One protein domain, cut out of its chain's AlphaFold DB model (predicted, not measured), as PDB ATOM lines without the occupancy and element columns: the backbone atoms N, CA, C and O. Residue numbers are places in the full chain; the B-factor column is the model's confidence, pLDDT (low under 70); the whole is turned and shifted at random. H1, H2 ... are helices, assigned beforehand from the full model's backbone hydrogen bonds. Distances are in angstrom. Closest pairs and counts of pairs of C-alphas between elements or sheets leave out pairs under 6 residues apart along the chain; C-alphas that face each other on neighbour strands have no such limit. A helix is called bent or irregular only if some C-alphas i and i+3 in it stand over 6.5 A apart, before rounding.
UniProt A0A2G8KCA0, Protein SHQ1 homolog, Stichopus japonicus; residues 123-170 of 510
ATOM      1  N   GLY A 123       3.103  35.570  -8.853       64.94
ATOM      2  CA  GLY A 123       3.986  34.412  -9.042       64.94
ATOM      3  C   GLY A 123       3.934  33.794 -10.444       64.94
ATOM      4  O   GLY A 123       3.219  34.290 -11.308       64.94
ATOM      5  N   PRO A 124       4.722  32.730 -10.696       72.69
ATOM      6  CA  PRO A 124       4.706  32.040 -11.980       72.69
ATOM      7  C   PRO A 124       3.344  31.376 -12.210       72.69
ATOM      8  O   PRO A 124       2.839  30.678 -11.324       72.69
ATOM      9  N   VAL A 125       2.770  31.576 -13.400       83.81
ATOM     10  CA  VAL A 125       1.544  30.893 -13.822       83.81
ATOM     11  C   VAL A 125       1.815  29.396 -13.867       83.81
ATOM     12  O   VAL A 125       2.858  28.948 -14.347       83.81
ATOM     13  N   LYS A 126       0.867  28.615 -13.350       86.69
ATOM     14  CA  LYS A 126       0.967  27.161 -13.336       86.69
ATOM     15  C   LYS A 126      -0.058  26.501 -14.258       86.69
ATOM     16  O   LYS A 126      -1.093  27.078 -14.594       86.69
ATOM     17  N   TYR A 127       0.264  25.284 -14.674       88.88
ATOM     18  CA  TYR A 127      -0.533  24.380 -15.506       88.88
ATOM     19  C   TYR A 127      -0.054  22.936 -15.267       88.88
ATOM     20  O   TYR A 127       0.674  22.667 -14.304       88.88
ATOM     21  N   GLY A 128      -0.455  21.986 -16.113       89.81
ATOM     22  CA  GLY A 128      -0.183  20.566 -15.889       89.81
ATOM     23  C   GLY A 128      -1.143  19.954 -14.871       89.81
ATOM     24  O   GLY A 128      -2.094  20.596 -14.422       89.81
ATOM     25  N   PHE A 129      -0.858  18.715 -14.475       93.06
ATOM     26  CA  PHE A 129      -1.605  18.013 -13.433       93.06
ATOM     27  C   PHE A 129      -1.737  18.875 -12.163       93.06
ATOM     28  O   PHE A 129      -0.721  19.266 -11.575       93.06
ATOM     29  N   ALA A 130      -2.981  19.171 -11.763       87.75
ATOM     30  CA  ALA A 130      -3.341  19.976 -10.590       87.75
ATOM     31  C   ALA A 130      -2.573  21.314 -10.472       87.75
ATOM     32  O   ALA A 130      -2.177  21.721  -9.378       87.75
ATOM     33  N   GLY A 131      -2.251  21.957 -11.605       85.69
ATOM     34  CA  GLY A 131      -1.540  23.238 -11.618       85.69
ATOM     35  C   GLY A 131      -0.145  23.175 -10.981       85.69
ATOM     36  O   GLY A 131       0.269  24.104 -10.287       85.69
ATOM     37  N   ARG A 132       0.590  22.066 -11.148       85.38
ATOM     38  CA  ARG A 132       1.892  21.844 -10.484       85.38
ATOM     39  C   ARG A 132       3.122  22.159 -11.334       85.38
ATOM     40  O   ARG A 132       4.236  22.103 -10.812       85.38
ATOM     41  N   ARG A 133       2.964  22.431 -12.629       87.88
ATOM     42  CA  ARG A 133       4.061  22.728 -13.564       87.88
ATOM     43  C   ARG A 133       4.035  24.201 -13.968       87.88
ATOM     44  O   ARG A 133       2.977  24.811 -13.987       87.88
ATOM     45  N   SER A 134       5.201  24.758 -14.272       88.69
ATOM     46  CA  SER A 134       5.385  26.137 -14.750       88.69
ATOM     47  C   SER A 134       6.744  26.260 -15.443       88.69
ATOM     48  O   SER A 134       7.688  25.582 -15.024       88.69
ATOM     49  N   GLY A 135       6.888  27.138 -16.434       83.88
ATOM     50  CA  GLY A 135       8.165  27.460 -17.085       83.88
ATOM     51  C   GLY A 135       8.675  26.405 -18.074       83.88
ATOM     52  O   GLY A 135       9.864  26.383 -18.399       83.88
ATOM     53  N   VAL A 136       7.809  25.491 -18.510       85.62
ATOM     54  CA  VAL A 136       8.115  24.453 -19.513       85.62
ATOM     55  C   VAL A 136       7.975  25.016 -20.927       85.62
ATOM     56  O   VAL A 136       8.856  24.785 -21.754       85.62
ATOM     57  N   PHE A 137       6.933  25.813 -21.192       83.12
ATOM     58  CA  PHE A 137       6.680  26.368 -22.525       83.12
ATOM     59  C   PHE A 137       7.730  27.404 -22.920       83.12
ATOM     60  O   PHE A 137       8.194  27.386 -24.049       83.12
ATOM     61  N   SER A 138       8.242  28.185 -21.972       81.75
ATOM     62  CA  SER A 138       9.359  29.113 -22.188       81.75
ATOM     63  C   SER A 138      10.645  28.426 -22.675       81.75
ATOM     64  O   SER A 138      11.526  29.083 -23.226       81.75
ATOM     65  N   ARG A 139      10.804  27.115 -22.433       83.62
ATOM     66  CA  ARG A 139      11.999  26.342 -22.816       83.62
ATOM     67  C   ARG A 139      11.803  25.535 -24.096       83.62
ATOM     68  O   ARG A 139      12.779  25.334 -24.809       83.62
ATOM     69  N   LEU A 140      10.581  25.065 -24.347       82.12
ATOM     70  CA  LEU A 140      10.232  24.134 -25.428       82.12
ATOM     71  C   LEU A 140       9.164  24.712 -26.375       82.12
ATOM     72  O   LEU A 140       8.408  23.966 -26.986       82.12
ATOM     73  N   GLN A 141       9.073  26.042 -26.492       78.50
ATOM     74  CA  GLN A 141       8.013  26.708 -27.258       78.50
ATOM     75  C   GLN A 141       7.970  26.257 -28.723       78.50
ATOM     76  O   GLN A 141       6.889  26.061 -29.265       78.50
ATOM     77  N   GLU A 142       9.131  26.061 -29.355       78.12
ATOM     78  CA  GLU A 142       9.216  25.644 -30.761       78.12
ATOM     79  C   GLU A 142       8.563  24.272 -30.990       78.12
ATOM     80  O   GLU A 142       7.796  24.115 -31.936       78.12
ATOM     81  N   GLU A 143       8.791  23.315 -30.086       78.56
ATOM     82  CA  GLU A 143       8.234  21.955 -30.152       78.56
ATOM     83  C   GLU A 143       6.755  21.919 -29.743       78.56
ATOM     84  O   GLU A 143       5.955  21.194 -30.327       78.56
ATOM     85  N   LEU A 144       6.366  22.723 -28.750       79.69
ATOM     86  CA  LEU A 144       5.014  22.696 -28.189       79.69
ATOM     87  C   LEU A 144       4.010  23.576 -28.945       79.69
ATOM     88  O   LEU A 144       2.807  23.361 -28.805       79.69
ATOM     89  N   SER A 145       4.480  24.521 -29.765       78.50
ATOM     90  CA  SER A 145       3.622  25.443 -30.529       78.50
ATOM     91  C   SER A 145       2.678  24.751 -31.513       78.50
ATOM     92  O   SER A 145       1.624  25.292 -31.823       78.50
ATOM     93  N   SER A 146       3.020  23.554 -31.998       80.69
ATOM     94  CA  SER A 146       2.141  22.772 -32.880       80.69
ATOM     95  C   SER A 146       1.133  21.896 -32.131       80.69
ATOM     96  O   SER A 146       0.281  21.282 -32.765       80.69
ATOM     97  N   ILE A 147       1.281  21.752 -30.811       82.94
ATOM     98  CA  ILE A 147       0.430  20.895 -29.970       82.94
ATOM     99  C   ILE A 147      -0.581  21.734 -29.193       82.94
ATOM    100  O   ILE A 147      -1.685  21.265 -28.927       82.94
ATOM    101  N   VAL A 148      -0.179  22.933 -28.772       85.00
ATOM    102  CA  VAL A 148      -0.973  23.788 -27.896       85.00
ATOM    103  C   VAL A 148      -1.465  25.001 -28.665       85.00
ATOM    104  O   VAL A 148      -0.673  25.817 -29.119       85.00
ATOM    105  N   ASP A 149      -2.785  25.100 -28.731       84.44
ATOM    106  CA  ASP A 149      -3.558  26.183 -29.341       84.44
ATOM    107  C   ASP A 149      -3.267  27.542 -28.641       84.44
ATOM    108  O   ASP A 149      -3.026  28.576 -29.265       84.44
ATOM    109  N   VAL A 150      -3.096  27.530 -27.311       81.31
ATOM    110  CA  VAL A 150      -2.739  28.730 -26.529       81.31
ATOM    111  C   VAL A 150      -1.271  29.160 -26.757       81.31
ATOM    112  O   VAL A 150      -0.356  28.408 -26.412       81.31
ATOM    113  N   PRO A 151      -1.004  30.408 -27.201       74.25
ATOM    114  CA  PRO A 151       0.319  30.823 -27.684       74.25
ATOM    115  C   PRO A 151       1.408  30.968 -26.606       74.25
ATOM    116  O   PRO A 151       2.584  30.722 -26.891       74.25
ATOM    117  N   ASP A 152       1.060  31.390 -25.381       82.06
ATOM    118  CA  ASP A 152       2.022  31.559 -24.277       82.06
ATOM    119  C   ASP A 152       1.402  31.265 -22.893       82.06
ATOM    120  O   ASP A 152       1.063  32.170 -22.124       82.06
ATOM    121  N   PRO A 153       1.251  29.983 -22.527       84.06
ATOM    122  CA  PRO A 153       0.600  29.592 -21.278       84.06
ATOM    123  C   PRO A 153       1.405  29.925 -20.006       84.06
ATOM    124  O   PRO A 153       0.839  29.839 -18.913       84.06
ATOM    125  N   ASP A 154       2.691  30.291 -20.117       86.12
ATOM    126  CA  ASP A 154       3.540  30.690 -18.980       86.12
ATOM    127  C   ASP A 154       3.237  32.118 -18.492       86.12
ATOM    128  O   ASP A 154       3.506  32.446 -17.331       86.12
ATOM    129  N   HIS A 155       2.660  32.960 -19.354       84.81
ATOM    130  CA  HIS A 155       2.392  34.372 -19.066       84.81
ATOM    131  C   HIS A 155       0.906  34.744 -19.118       84.81
ATOM    132  O   HIS A 155       0.572  35.907 -18.910       84.81
ATOM    133  N   MET A 156       0.021  33.772 -19.348       85.50
ATOM    134  CA  MET A 156      -1.427  33.978 -19.406       85.50
ATOM    135  C   MET A 156      -2.125  33.470 -18.142       85.50
ATOM    136  O   MET A 156      -1.980  32.312 -17.741       85.50
ATOM    137  N   THR A 157      -2.947  34.316 -17.530       86.69
ATOM    138  CA  THR A 157      -3.846  33.937 -16.430       86.69
ATOM    139  C   THR A 157      -4.826  32.839 -16.854       86.69
ATOM    140  O   THR A 157      -5.054  32.590 -18.037       86.69
ATOM    141  N   ALA A 158      -5.445  32.147 -15.892       83.81
ATOM    142  CA  ALA A 158      -6.458  31.129 -16.196       83.81
ATOM    143  C   ALA A 158      -7.637  31.689 -17.016       83.81
ATOM    144  O   ALA A 158      -8.180  30.992 -17.871       83.81
ATOM    145  N   LYS A 159      -7.990  32.956 -16.781       85.81
ATOM    146  CA  LYS A 159      -9.032  33.676 -17.508       85.81
ATOM    147  C   LYS A 159      -8.613  34.003 -18.938       85.81
ATOM    148  O   LYS A 159      -9.329  33.623 -19.853       85.81
ATOM    149  N   GLU A 160      -7.434  34.591 -19.138       88.69
ATOM    150  CA  GLU A 160      -6.909  34.866 -20.486       88.69
ATOM    151  C   GLU A 160      -6.762  33.577 -21.304       88.69
ATOM    152  O   GLU A 160      -7.097  33.554 -22.484       88.69
ATOM    153  N   LYS A 161      -6.326  32.473 -20.678       88.12
ATOM    154  CA  LYS A 161      -6.269  31.154 -21.332       88.12
ATOM    155  C   LYS A 161      -7.650  30.668 -21.772       88.12
ATOM    156  O   LYS A 161      -7.777  30.099 -22.850       88.12
ATOM    157  N   ARG A 162      -8.680  30.881 -20.947       88.06
ATOM    158  CA  ARG A 162     -10.060  30.514 -21.283       88.06
ATOM    159  C   ARG A 162     -10.605  31.365 -22.426       88.06
ATOM    160  O   ARG A 162     -11.186  30.792 -23.337       88.06
ATOM    161  N   GLU A 163     -10.409  32.679 -22.372       90.12
ATOM    162  CA  GLU A 163     -10.864  33.614 -23.407       90.12
ATOM    163  C   GLU A 163     -10.185  33.317 -24.752       90.12
ATOM    164  O   GLU A 163     -10.875  33.169 -25.754       90.12
ATOM    165  N   ALA A 164      -8.862  33.117 -24.761       90.25
ATOM    166  CA  ALA A 164      -8.122  32.766 -25.974       90.25
ATOM    167  C   ALA A 164      -8.584  31.430 -26.575       90.25
ATOM    168  O   ALA A 164      -8.796  31.342 -27.780       90.25
ATOM    169  N   ARG A 165      -8.804  30.407 -25.736       90.38
ATOM    170  CA  ARG A 165      -9.344  29.120 -26.192       90.38
ATOM    171  C   ARG A 165     -10.730  29.280 -26.823       90.38
ATOM    172  O   ARG A 165     -10.976  28.694 -27.863       90.38
ATOM    173  N   GLN A 166     -11.620  30.061 -26.207       90.06
ATOM    174  CA  GLN A 166     -12.970  30.288 -26.738       90.06
ATOM    175  C   GLN A 166     -12.946  31.023 -28.084       90.06
ATOM    176  O   GLN A 166     -13.721  30.687 -28.974       90.06
ATOM    177  N   GLU A 167     -12.066  32.015 -28.236       90.69
ATOM    178  CA  GLU A 167     -11.893  32.741 -29.496       90.69
ATOM    179  C   GLU A 167     -11.374  31.818 -30.608       90.69
ATOM    180  O   GLU A 167     -11.931  31.805 -31.704       90.69
ATOM    181  N   GLU A 168     -10.376  30.985 -30.310       90.19
ATOM    182  CA  GLU A 168      -9.825  30.034 -31.277       90.19
ATOM    183  C   GLU A 168     -10.797  28.894 -31.618       90.19
ATOM    184  O   GLU A 168     -10.920  28.525 -32.783       90.19
ATOM    185  N   GLU A 169     -11.532  28.355 -30.637       90.56
ATOM    186  CA  GLU A 169     -12.590  27.360 -30.867       90.56
ATOM    187  C   GLU A 169     -13.664  27.913 -31.821       90.56
ATOM    188  O   GLU A 169     -14.071  27.214 -32.753       90.56
ATOM    189  N   ALA A 170     -14.065  29.177 -31.645       90.75
ATOM    190  CA  ALA A 170     -15.024  29.846 -32.522       90.75
ATOM    191  C   ALA A 170     -14.467  30.108 -33.934       90.75
ATOM    192  O   ALA A 170     -15.214  30.022 -34.904       90.75
TER     193      ALA A 170
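AT A GLANCE: This is residues 123 to 170 of the 510 residues of the protein "Protein SHQ1 homolog" of Stichopus japonicus (UniProt A0A2G8KCA0). A looping stretch, residues 123 to 136, leads into the short helix H1 on one side; from there a winding link, residues 145 to 157, passes through the middle to the longer helix H2 on the other side. The printed part has 48 residues with two named helices, H1 then H2, and no named strand. The class is all helix, with 21 of the 48 residues in the helices, under half. The whole is compact, with a radius of gyration of the C-alphas of 10.7 A and spans of 28 by 23 by 17 A.

HOW THE PARTS SIT: H1, residues 137 to 144, and H2, residues 158 to 170, are apart, with no C-alpha of the one within 8 A of the other. In H2 every O i to N i+4 pair is within hydrogen-bond range; in H1 2 of 4 are, beside 3 of 5 O i to N i+3 pairs.

IN THESE COORDINATES: H1 begins at C-alpha 137 (6.680, 26.368, -22.525) and measures 7.0 A from first to last C-alpha. It is irregular: C-alphas 139 and 142 are 8.4 A apart. H2 measures 18.5 A and ends at C-alpha 170 (-15.024, 29.846, -32.522).

THE WHOLE: The C-alphas of Gly 123 and Ala 170 are the two farthest apart, 30.6 A. The link from H1 to H2 is long, 13 residues. The printed part has no cut. Its mean pLDDT is 84.7; residue 123 is under 70.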